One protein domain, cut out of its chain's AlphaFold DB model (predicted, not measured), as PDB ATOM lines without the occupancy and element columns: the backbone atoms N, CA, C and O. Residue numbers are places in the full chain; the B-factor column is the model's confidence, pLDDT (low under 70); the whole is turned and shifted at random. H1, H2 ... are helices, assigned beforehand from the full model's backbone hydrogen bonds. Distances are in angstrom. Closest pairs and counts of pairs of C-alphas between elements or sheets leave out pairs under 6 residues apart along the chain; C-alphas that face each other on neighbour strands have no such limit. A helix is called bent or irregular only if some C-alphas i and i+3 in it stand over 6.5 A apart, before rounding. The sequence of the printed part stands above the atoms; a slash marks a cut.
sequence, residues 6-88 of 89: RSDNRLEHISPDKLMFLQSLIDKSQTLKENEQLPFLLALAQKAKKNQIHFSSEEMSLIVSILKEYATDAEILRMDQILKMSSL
ATOM      1  N   ARG A   6     140.149 150.759 120.648       81.06
ATOM      2  CA  ARG A   6     139.752 151.938 121.444       81.06
ATOM      3  C   ARG A   6     138.384 152.494 121.061       81.06
ATOM      4  O   ARG A   6     137.782 153.202 121.858       81.06
ATOM      5  N   SER A   7     137.928 152.184 119.852       81.56
ATOM      6  CA  SER A   7     136.637 152.616 119.320       81.56
ATOM      7  C   SER A   7     135.575 151.521 119.430       81.56
ATOM      8  O   SER A   7     134.509 151.651 118.837       81.56
ATOM      9  N   ASP A   8     135.861 150.428 120.144       85.62
ATOM     10  CA  ASP A   8     134.901 149.349 120.331       85.62
ATOM     11  C   ASP A   8     133.768 149.809 121.260       85.62
ATOM     12  O   ASP A   8     134.003 150.137 122.424       85.62
ATOM     13  N   ASN A   9     132.533 149.814 120.753       86.06
ATOM     14  CA  ASN A   9     131.339 150.220 121.503       86.06
ATOM     15  C   ASN A   9     131.156 149.460 122.824       86.06
ATOM     16  O   ASN A   9     130.571 149.976 123.770       86.06
ATOM     17  N   ARG A  10     131.691 148.241 122.958       87.62
ATOM     18  CA  ARG A  10     131.589 147.500 124.222       87.62
ATOM     19  C   ARG A  10     132.366 148.180 125.359       87.62
ATOM     20  O   ARG A  10     132.084 147.921 126.526       87.62
ATOM     21  N   LEU A  11     133.313 149.070 125.045       86.56
ATOM     22  CA  LEU A  11     134.080 149.842 126.026       86.56
ATOM     23  C   LEU A  11     133.329 151.065 126.574       86.56
ATOM     24  O   LEU A  11     133.846 151.703 127.485       86.56
ATOM     25  N   GLU A  12     132.130 151.388 126.074       85.00
ATOM     26  CA  GLU A  12     131.355 152.573 126.491       85.00
ATOM     27  C   GLU A  12     131.070 152.613 128.006       85.00
ATOM     28  O   GLU A  12     130.907 153.684 128.587       85.00
ATOM     29  N   HIS A  13     131.061 151.453 128.667       85.06
ATOM     30  CA  HIS A  13     130.853 151.332 130.112       85.06
ATOM     31  C   HIS A  13     132.139 151.438 130.949       85.06
ATOM     32  O   HIS A  13     132.066 151.483 132.178       85.06
ATOM     33  N   ILE A  14     133.314 151.483 130.316       87.31
ATOM     34  CA  ILE A  14     134.609 151.570 130.995       87.31
ATOM     35  C   ILE A  14     135.024 153.036 131.086       87.31
ATOM     36  O   ILE A  14     135.054 153.764 130.096       87.31
ATOM     37  N   SER A  15     135.390 153.477 132.290       88.88
ATOM     38  CA  SER A  15     135.771 154.871 132.522       88.88
ATOM     39  C   SER A  15     136.978 155.294 131.662       88.88
ATOM     40  O   SER A  15     137.939 154.523 131.541       88.88
ATOM     41  N   PRO A  16     137.008 156.535 131.144       85.75
ATOM     42  CA  PRO A  16     138.102 157.031 130.307       85.75
ATOM     43  C   PRO A  16     139.497 156.881 130.931       85.75
ATOM     44  O   PRO A  16     140.435 156.477 130.244       85.75
ATOM     45  N   ASP A  17     139.643 157.111 132.241       87.38
ATOM     46  CA  ASP A  17     140.924 156.958 132.949       87.38
ATOM     47  C   ASP A  17     141.461 155.518 132.901       87.38
ATOM     48  O   ASP A  17     142.667 155.293 132.751       87.38
ATOM     49  N   LYS A  18     140.562 154.525 132.966       89.06
ATOM     50  CA  LYS A  18     140.908 153.104 132.840       89.06
ATOM     51  C   LYS A  18     141.388 152.784 131.424       89.06
ATOM     52  O   LYS A  18     142.394 152.092 131.263       89.06
ATOM     53  N   LEU A  19     140.718 153.322 130.403       88.00
ATOM     54  CA  LEU A  19     141.101 153.147 128.997       88.00
ATOM     55  C   LEU A  19     142.446 153.814 128.682       88.00
ATOM     56  O   LEU A  19     143.302 153.197 128.049       88.00
ATOM     57  N   MET A  20     142.684 155.029 129.187       85.81
ATOM     58  CA  MET A  20     143.974 155.721 129.060       85.81
ATOM     59  C   MET A  20     145.112 154.950 129.738       85.81
ATOM     60  O   MET A  20     146.235 154.870 129.221       85.81
ATOM     61  N   PHE A  21     144.835 154.360 130.902       86.94
ATOM     62  CA  PHE A  21     145.790 153.509 131.599       86.94
ATOM     63  C   PHE A  21     146.104 152.237 130.811       86.94
ATOM     64  O   PHE A  21     147.278 151.907 130.637       86.94
ATOM     65  N   LEU A  22     145.077 151.572 130.282       84.56
ATOM     66  CA  LEU A  22     145.218 150.383 129.445       84.56
ATOM     67  C   LEU A  22     146.000 150.680 128.156       84.56
ATOM     68  O   LEU A  22     146.888 149.921 127.778       84.56
ATOM     69  N   GLN A  23     145.745 151.824 127.522       83.44
ATOM     70  CA  GLN A  23     146.532 152.312 126.392       83.44
ATOM     71  C   GLN A  23     148.010 152.454 126.759       83.44
ATOM     72  O   GLN A  23     148.866 151.888 126.086       83.44
ATOM     73  N   SER A  24     148.301 153.147 127.863       82.56
ATOM     74  CA  SER A  24     149.678 153.331 128.335       82.56
ATOM     75  C   SER A  24     150.388 151.999 128.613       82.56
ATOM     76  O   SER A  24     151.611 151.918 128.513       82.56
ATOM     77  N   LEU A  25     149.633 150.971 129.016       80.44
ATOM     78  CA  LEU A  25     150.125 149.622 129.269       80.44
ATOM     79  C   LEU A  25     150.474 148.903 127.962       80.44
ATOM     80  O   LEU A  25     151.586 148.395 127.833       80.44
ATOM     81  N   ILE A  26     149.556 148.897 126.996       78.31
ATOM     82  CA  ILE A  26     149.742 148.248 125.693       78.31
ATOM     83  C   ILE A  26     150.935 148.862 124.959       78.31
ATOM     84  O   ILE A  26     151.830 148.125 124.542       78.31
ATOM     85  N   ASP A  27     151.001 150.192 124.889       80.06
ATOM     86  CA  ASP A  27     152.076 150.910 124.198       80.06
ATOM     87  C   ASP A  27     153.447 150.552 124.802       80.06
ATOM     88  O   ASP A  27     154.401 150.259 124.082       80.06
ATOM     89  N   LYS A  28     153.540 150.483 126.139       76.75
ATOM     90  CA  LYS A  28     154.776 150.074 126.822       76.75
ATOM     91  C   LYS A  28     155.100 148.595 126.628       76.75
ATOM     92  O   LYS A  28     156.270 148.266 126.444       76.75
ATOM     93  N   SER A  29     154.096 147.718 126.635       73.88
ATOM     94  CA  SER A  29     154.291 146.269 126.483       73.88
ATOM     95  C   SER A  29     154.903 145.879 125.135       73.88
ATOM     96  O   SER A  29     155.667 144.922 125.076       73.88
ATOM     97  N   GLN A  30     154.640 146.650 124.073       73.00
ATOM     98  CA  GLN A  30     155.208 146.404 122.742       73.00
ATOM     99  C   GLN A  30     156.719 146.654 122.684       73.00
ATOM    100  O   GLN A  30     157.427 146.009 121.913       73.00
ATOM    101  N   THR A  31     157.217 147.584 123.499       76.44
ATOM    102  CA  THR A  31     158.636 147.970 123.541       76.44
ATOM    103  C   THR A  31     159.419 147.300 124.669       76.44
ATOM    104  O   THR A  31     160.615 147.545 124.813       76.44
ATOM    105  N   LEU A  32     158.752 146.494 125.497       79.31
ATOM    106  CA  LEU A  32     159.311 145.979 126.738       79.31
ATOM    107  C   LEU A  32     160.255 144.795 126.494       79.31
ATOM    108  O   LEU A  32     159.869 143.805 125.869       79.31
ATOM    109  N   LYS A  33     161.475 144.862 127.034       79.19
ATOM    110  CA  LYS A  33     162.415 143.730 127.036       79.19
ATOM    111  C   LYS A  33     162.140 142.795 128.216       79.19
ATOM    112  O   LYS A  33     161.606 143.229 129.234       79.19
ATOM    113  N   GLU A  34     162.540 141.525 128.118       72.44
ATOM    114  CA  GLU A  34     162.329 140.515 129.179       72.44
ATOM    115  C   GLU A  34     162.855 140.960 130.554       72.44
ATOM    116  O   GLU A  34     162.169 140.819 131.564       72.44
ATOM    117  N   ASN A  35     164.028 141.595 130.609       82.12
ATOM    118  CA  ASN A  35     164.610 142.109 131.855       82.12
ATOM    119  C   ASN A  35     163.881 143.342 132.429       82.12
ATOM    120  O   ASN A  35     164.137 143.733 133.566       82.12
ATOM    121  N   GLU A  36     162.980 143.956 131.662       81.38
ATOM    122  CA  GLU A  36     162.193 145.125 132.062       81.38
ATOM    123  C   GLU A  36     160.770 144.749 132.505       81.38
ATOM    124  O   GLU A  36     160.065 145.585 133.068       81.38
ATOM    125  N   GLN A  37     160.354 143.489 132.326       76.31
ATOM    126  CA  GLN A  37     159.001 143.008 132.638       76.31
ATOM    127  C   GLN A  37     158.649 143.131 134.121       76.31
ATOM    128  O   GLN A  37     157.635 143.734 134.462       76.31
ATOM    129  N   LEU A  38     159.496 142.626 135.017       79.25
ATOM    130  CA  LEU A  38     159.274 142.715 136.465       79.25
ATOM    131  C   LEU A  38     159.202 144.163 136.993       79.25
ATOM    132  O   LEU A  38     158.205 144.506 137.637       79.25
ATOM    133  N   PRO A  39     160.192 145.043 136.731       84.75
ATOM    134  CA  PRO A  39     160.117 146.429 137.195       84.75
ATOM    135  C   PRO A  39     158.948 147.191 136.558       84.75
ATOM    136  O   PRO A  39     158.340 148.040 137.212       84.75
ATOM    137  N   PHE A  40     158.574 146.856 135.322       83.00
ATOM    138  CA  PHE A  40     157.384 147.402 134.685       83.00
ATOM    139  C   PHE A  40     156.091 146.983 135.389       83.00
ATOM    140  O   PHE A  40     155.272 147.850 135.688       83.00
ATOM    141  N   LEU A  41     155.916 145.695 135.703       79.00
ATOM    142  CA  LEU A  41     154.742 145.193 136.428       79.00
ATOM    143  C   LEU A  41     154.620 145.837 137.817       79.00
ATOM    144  O   LEU A  41     153.525 146.226 138.225       79.00
ATOM    145  N   LEU A  42     155.742 146.035 138.518       82.94
ATOM    146  CA  LEU A  42     155.756 146.723 139.811       82.94
ATOM    147  C   LEU A  42     155.335 148.195 139.681       82.94
ATOM    148  O   LEU A  42     154.479 148.670 140.432       82.94
ATOM    149  N   ALA A  43     155.894 148.915 138.705       83.75
ATOM    150  CA  ALA A  43     155.516 150.298 138.421       83.75
ATOM    151  C   ALA A  43     154.042 150.412 137.994       83.75
ATOM    152  O   ALA A  43     153.353 151.368 138.361       83.75
ATOM    153  N   LEU A  44     153.539 149.422 137.256       82.56
ATOM    154  CA  LEU A  44     152.149 149.335 136.829       82.56
ATOM    155  C   LEU A  44     151.210 149.166 138.027       82.56
ATOM    156  O   LEU A  44     150.247 149.922 138.144       82.56
ATOM    157  N   ALA A  45     151.522 148.251 138.949       79.69
ATOM    158  CA  ALA A  45     150.748 148.039 140.171       79.69
ATOM    159  C   ALA A  45     150.710 149.300 141.053       79.69
ATOM    160  O   ALA A  45     149.651 149.693 141.547       79.69
ATOM    161  N   GLN A  46     151.845 149.993 141.196       83.69
ATOM    162  CA  GLN A  46     151.908 151.270 141.915       83.69
ATOM    163  C   GLN A  46     151.062 152.354 141.239       83.69
ATOM    164  O   GLN A  46     150.334 153.083 141.918       83.69
ATOM    165  N   LYS A  47     151.123 152.459 139.907       82.50
ATOM    166  CA  LYS A  47     150.342 153.434 139.138       82.50
ATOM    167  C   LYS A  47     148.843 153.131 139.211       82.50
ATOM    168  O   LYS A  47     148.070 154.071 139.382       82.50
ATOM    169  N   ALA A  48     148.437 151.865 139.137       84.19
ATOM    170  CA  ALA A  48     147.043 151.456 139.300       84.19
ATOM    171  C   ALA A  48     146.517 151.849 140.687       84.19
ATOM    172  O   ALA A  48     145.518 152.557 140.791       84.19
ATOM    173  N   LYS A  49     147.270 151.516 141.746       84.75
ATOM    174  CA  LYS A  49     146.935 151.888 143.128       84.75
ATOM    175  C   LYS A  49     146.841 153.405 143.321       84.75
ATOM    176  O   LYS A  49     145.896 153.882 143.936       84.75
ATOM    177  N   LYS A  50     147.798 154.172 142.785       86.19
ATOM    178  CA  LYS A  50     147.823 155.641 142.900       86.19
ATOM    179  C   LYS A  50     146.617 156.301 142.228       86.19
ATOM    180  O   LYS A  50     146.078 157.256 142.772       86.19
ATOM    181  N   ASN A  51     146.219 155.807 141.058       81.88
ATOM    182  CA  ASN A  51     145.100 156.362 140.296       81.88
ATOM    183  C   ASN A  51     143.754 155.709 140.655       81.88
ATOM    184  O   ASN A  51     142.772 155.970 139.972       81.88
ATOM    185  N   GLN A  52     143.705 154.859 141.694       85.62
ATOM    186  CA  GLN A  52     142.514 154.085 142.081       85.62
ATOM    187  C   GLN A  52     141.897 153.329 140.893       85.62
ATOM    188  O   GLN A  52     140.683 153.166 140.780       85.62
ATOM    189  N   ILE A  53     142.755 152.870 139.979       86.38
ATOM    190  CA  ILE A  53     142.340 152.123 138.800       86.38
ATOM    191  C   ILE A  53     142.163 150.673 139.217       86.38
ATOM    192  O   ILE A  53     143.128 149.942 139.444       86.38
ATOM    193  N   HIS A  54     140.899 150.281 139.301       83.94
ATOM    194  CA  HIS A  54     140.463 148.923 139.571       83.94
ATOM    195  C   HIS A  54     139.586 148.460 138.413       83.94
ATOM    196  O   HIS A  54     138.607 149.125 138.074       83.94
ATOM    197  N   PHE A  55     139.947 147.334 137.808       82.88
ATOM    198  CA  PHE A  55     139.106 146.663 136.826       82.88
ATOM    199  C   PHE A  55     138.320 145.557 137.527       82.88
ATOM    200  O   PHE A  55     138.901 144.783 138.292       82.88
ATOM    201  N   SER A  56     137.013 145.478 137.284       85.94
ATOM    202  CA  SER A  56     136.219 144.324 137.695       85.94
ATOM    203  C   SER A  56     136.604 143.092 136.871       85.94
ATOM    204  O   SER A  56     137.225 143.190 135.808       85.94
ATOM    205  N   SER A  57     136.225 141.907 137.346       80.12
ATOM    206  CA  SER A  57     136.441 140.663 136.601       80.12
ATOM    207  C   SER A  57     135.740 140.673 135.237       80.12
ATOM    208  O   SER A  57     136.284 140.150 134.262       80.12
ATOM    209  N   GLU A  58     134.565 141.301 135.150       85.81
ATOM    210  CA  GLU A  58     133.803 141.466 133.907       85.81
ATOM    211  C   GLU A  58     134.500 142.440 132.953       85.81
ATOM    212  O   GLU A  58     134.706 142.106 131.787       85.81
ATOM    213  N   GLU A  59     134.949 143.597 133.459       82.88
ATOM    214  CA  GLU A  59     135.710 144.577 132.676       82.88
ATOM    215  C   GLU A  59     136.996 143.952 132.124       82.88
ATOM    216  O   GLU A  59     137.284 144.094 130.938       82.88
ATOM    217  N   MET A  60     137.746 143.203 132.943       82.12
ATOM    218  CA  MET A  60     138.956 142.520 132.474       82.12
ATOM    219  C   MET A  60     138.658 141.464 131.417       82.12
ATOM    220  O   MET A  60     139.380 141.386 130.427       82.12
ATOM    221  N   SER A  61     137.608 140.661 131.600       81.56
ATOM    222  CA  SER A  61     137.241 139.619 130.634       81.56
ATOM    223  C   SER A  61     136.858 140.227 129.285       81.56
ATOM    224  O   SER A  61     137.311 139.761 128.239       81.56
ATOM    225  N   LEU A  62     136.090 141.319 129.316       86.75
ATOM    226  CA  LEU A  62     135.706 142.072 128.130       86.75
ATOM    227  C   LEU A  62     136.918 142.694 127.430       86.75
ATOM    228  O   LEU A  62     137.100 142.495 126.230       86.75
ATOM    229  N   ILE A  63     137.774 143.395 128.183       83.81
ATOM    230  CA  ILE A  63     139.006 143.999 127.665       83.81
ATOM    231  C   ILE A  63     139.878 142.932 127.007       83.81
ATOM    232  O   ILE A  63     140.335 143.128 125.888       83.81
ATOM    233  N   VAL A  64     140.100 141.791 127.661       81.25
ATOM    234  CA  VAL A  64     140.923 140.711 127.104       81.25
ATOM    235  C   VAL A  64     140.312 140.155 125.816       81.25
ATOM    236  O   VAL A  64     141.056 139.919 124.866       81.25
ATOM    237  N   SER A  65     138.987 139.976 125.755       84.69
ATOM    238  CA  SER A  65     138.303 139.522 124.536       84.69
ATOM    239  C   SER A  65     138.513 140.502 123.385       84.69
ATOM    240  O   SER A  65     138.993 140.111 122.325       84.69
ATOM    241  N   ILE A  66     138.255 141.789 123.629       85.12
ATOM    242  CA  ILE A  66     138.457 142.869 122.659       85.12
ATOM    243  C   ILE A  66     139.918 142.889 122.204       85.12
ATOM    244  O   ILE A  66     140.203 142.781 121.017       85.12
ATOM    245  N   LEU A  67     140.876 142.956 123.128       80.88
ATOM    246  CA  LEU A  67     142.292 143.025 122.770       80.88
ATOM    247  C   LEU A  67     142.739 141.817 121.939       80.88
ATOM    248  O   LEU A  67     143.534 142.012 121.029       80.88
ATOM    249  N   LYS A  68     142.212 140.611 122.186       78.94
ATOM    250  CA  LYS A  68     142.472 139.429 121.348       78.94
ATOM    251  C   LYS A  68     141.870 139.551 119.945       78.94
ATOM    252  O   LYS A  68     142.511 139.127 118.995       78.94
ATOM    253  N   GLU A  69     140.692 140.152 119.794       82.25
ATOM    254  CA  GLU A  69     140.050 140.380 118.487       82.25
ATOM    255  C   GLU A  69     140.811 141.401 117.612       82.25
ATOM    256  O   GLU A  69     140.803 141.299 116.384       82.25
ATOM    257  N   TYR A  70     141.495 142.375 118.228       75.62
ATOM    258  CA  TYR A  70     142.279 143.408 117.523       75.62
ATOM    259  C   TYR A  70     143.801 143.175 117.547       75.62
ATOM    260  O   TYR A  70     144.557 143.909 116.889       75.62
ATOM    261  N   ALA A  71     144.268 142.179 118.300       72.19
ATOM    262  CA  ALA A  71     145.650 141.725 118.298       72.19
ATOM    263  C   ALA A  71     145.946 140.915 117.034       72.19
ATOM    264  O   ALA A  71     145.096 140.221 116.483       72.19
ATOM    265  N   THR A  72     147.184 141.004 116.567       71.44
ATOM    266  CA  THR A  72     147.698 140.072 115.558       71.44
ATOM    267  C   THR A  72     147.984 138.711 116.195       71.44
ATOM    268  O   THR A  72     148.276 138.642 117.390       71.44
ATOM    269  N   ASP A  73     147.986 137.629 115.411       69.00
ATOM    270  CA  ASP A  73     148.317 136.285 115.915       69.00
ATOM    271  C   ASP A  73     149.659 136.250 116.667       69.00
ATOM    272  O   ASP A  73     149.797 135.580 117.686       69.00
ATOM    273  N   ALA A  74     150.637 137.049 116.224       67.44
ATOM    274  CA  ALA A  74     151.934 137.190 116.883       67.44
ATOM    275  C   ALA A  74     151.862 137.884 118.261       67.44
ATOM    276  O   ALA A  74     152.660 137.584 119.149       67.44
ATOM    277  N   GLU A  75     150.929 138.821 118.452       66.62
ATOM    278  CA  GLU A  75     150.698 139.507 119.732       66.62
ATOM    279  C   GLU A  75     149.948 138.605 120.718       66.62
ATOM    280  O   GLU A  75     150.320 138.549 121.891       66.62
ATOM    281  N   ILE A  76     148.963 137.839 120.235       68.31
ATOM    282  CA  ILE A  76     148.263 136.823 121.037       68.31
ATOM    283  C   ILE A  76     149.261 135.774 121.526       68.31
ATOM    284  O   ILE A  76     149.290 135.475 122.717       68.31
ATOM    285  N   LEU A  77     150.132 135.277 120.640       69.62
ATOM    286  CA  LEU A  77     151.142 134.279 120.988       69.62
ATOM    287  C   LEU A  77     152.111 134.790 122.068       69.62
ATOM    288  O   LEU A  77     152.424 134.061 123.006       69.62
ATOM    289  N   ARG A  78     152.547 136.057 121.977       67.56
ATOM    290  CA  ARG A  78     153.395 136.683 123.007       67.56
ATOM    291  C   ARG A  78     152.676 136.834 124.346       67.56
ATOM    292  O   ARG A  78     153.277 136.553 125.380       67.56
ATOM    293  N   MET A  79     151.413 137.270 124.348       67.25
ATOM    294  CA  MET A  79     150.616 137.362 125.579       67.25
ATOM    295  C   MET A  79     150.441 135.991 126.233       67.25
ATOM    296  O   MET A  79     150.610 135.870 127.443       67.25
ATOM    297  N   ASP A  80     150.160 134.961 125.437       70.62
ATOM    298  CA  ASP A  80     150.007 133.591 125.922       70.62
ATOM    299  C   ASP A  80     151.318 133.060 126.529       70.62
ATOM    300  O   ASP A  80     151.313 132.487 127.615       70.62
ATOM    301  N   GLN A  81     152.465 133.344 125.897       67.19
ATOM    302  CA  GLN A  81     153.784 132.995 126.438       67.19
ATOM    303  C   GLN A  81     154.059 133.658 127.793       67.19
ATOM    304  O   GLN A  81     154.496 132.979 128.721       67.19
ATOM    305  N   ILE A  82     153.759 134.953 127.935       65.00
ATOM    306  CA  ILE A  82     153.945 135.680 129.200       65.00
ATOM    307  C   ILE A  82     153.029 135.108 130.293       65.00
ATOM    308  O   ILE A  82     153.488 134.858 131.408       65.00
ATOM    309  N   LEU A  83     151.756 134.838 129.978       68.56
ATOM    310  CA  LEU A  83     150.801 134.246 130.924       68.56
ATOM    311  C   LEU A  83     151.239 132.846 131.373       68.56
ATOM    312  O   LEU A  83     151.222 132.541 132.565       68.56
ATOM    313  N   LYS A  84     151.710 132.019 130.440       66.50
ATOM    314  CA  LYS A  84     152.179 130.656 130.706       66.50
ATOM    315  C   LYS A  84     153.472 130.618 131.529       66.50
ATOM    316  O   LYS A  84     153.659 129.711 132.335       66.50
ATOM    317  N   MET A  85     154.349 131.609 131.364       54.41
ATOM    318  CA  MET A  85     155.529 131.780 132.219       54.41
ATOM    319  C   MET A  85     155.147 132.286 133.614       54.41
ATOM    320  O   MET A  85     155.730 131.841 134.593       54.41
ATOM    321  N   SER A  86     154.133 133.150 133.732       50.38
ATOM    322  CA  SER A  86     153.656 133.642 135.032       50.38
ATOM    323  C   SER A  86     152.954 132.579 135.886       50.38
ATOM    324  O   SER A  86     152.967 132.696 137.102       50.38
ATOM    325  N   SER A  87     152.403 131.519 135.280       46.31
ATOM    326  CA  SER A  87     151.802 130.389 136.009       46.31
ATOM    327  C   SER A  87     152.810 129.350 136.522       46.31
ATOM    328  O   SER A  87     152.405 128.368 137.136       46.31
ATOM    329  N   LEU A  88     154.105 129.515 136.222       47.84
ATOM    330  CA  LEU A  88     155.192 128.670 136.740       47.84
ATOM    331  C   LEU A  88     155.792 129.200 138.054       47.84
ATOM    332  O   LEU A  88     156.717 128.581 138.581       47.84
TER     333      LEU A  88
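Overview. This is residues 6 to 88 of the 89 residues of an uncharacterized protein of Clostridia bacterium (UniProt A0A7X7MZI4). The longest helix, H3, runs side by side with H2 in a loose antiparallel pair, and H4 and H5 make a V with its closed end at residues 71 and 72, next to that pair. The short H1 sits at one end, near H4, and residues 83 to 88 at the other end of the printed part stick out. Contacts between the helices are few: no helix touches another. The printed part has 83 residues with five named helices, H1 H2 H3 H4 H5 along the chain, and no named strand; it is all helix. The whole is compact, with a radius of gyration of the C-alphas of 13.2 A, and it spans 34 by 32 by 23 A.

Along the chain. H3, residues 34 to 50, is 25.0 A from first to last C-alpha and begins at C-alpha 34 at (162.329, 140.515, 129.179). It is irregular, with C-alphas 35 and 38 7.1 A apart. H2, residues 16 to 31, is 23.4 A long. H4, residues 57 to 70, is 20.1 A long, and H5, residues 73 to 86, is 20.0 A long and ends at C-alpha 86 at (153.656, 133.642, 135.032). H1, residues 9 to 13, is 8.7 A long and begins at C-alpha 9 at (131.339, 150.220, 121.503). It is irregular too, with C-alphas 10 and 13 7.1 A apart.

Arrangement. H3 and H2 are close but not clearly touching. Their closest C-alphas are those of Leu 44 and Leu 25, 7.8 A apart, and they run opposite ways at a shallow tilt of 11 degrees. H3 is apart from H4 and from H5, and H2 is apart from both as well. H4 and H5 are close but not clearly touching, with the closest C-alphas, those of Lys 68 and Ile 76, 6.4 A apart. They run opposite ways at a steep tilt of 38 degrees. H1 and H4 are close but not clearly touching, with the closest C-alphas, those of Leu 11 and Ile 63, 7.8 A apart. H1 and H2 are only just apart, at 8.3 A. In H4 and H5 every O i to N i+4 pair is within hydrogen-bond range; in H2 11 of 12 are, in H3 11 of 13, and in H1 0 of 1, beside 1 of 2 O i to N i+3 pairs.

Size, cuts and confidence. The two C-alphas farthest apart are those of Asn 9 and Asn 35, at 35.8 A. The printed part has no cut. The links H1 to H2, H2 to H3 and H4 to H5 are tight, and the link H3 to H4, with 6 residues, is short. Residues 83 to 88, of which 83 to 86 belong to H5, stand free. The mean pLDDT of the printed part is 78.7, and residues 73 to 79 and 81 to 88 are under 70.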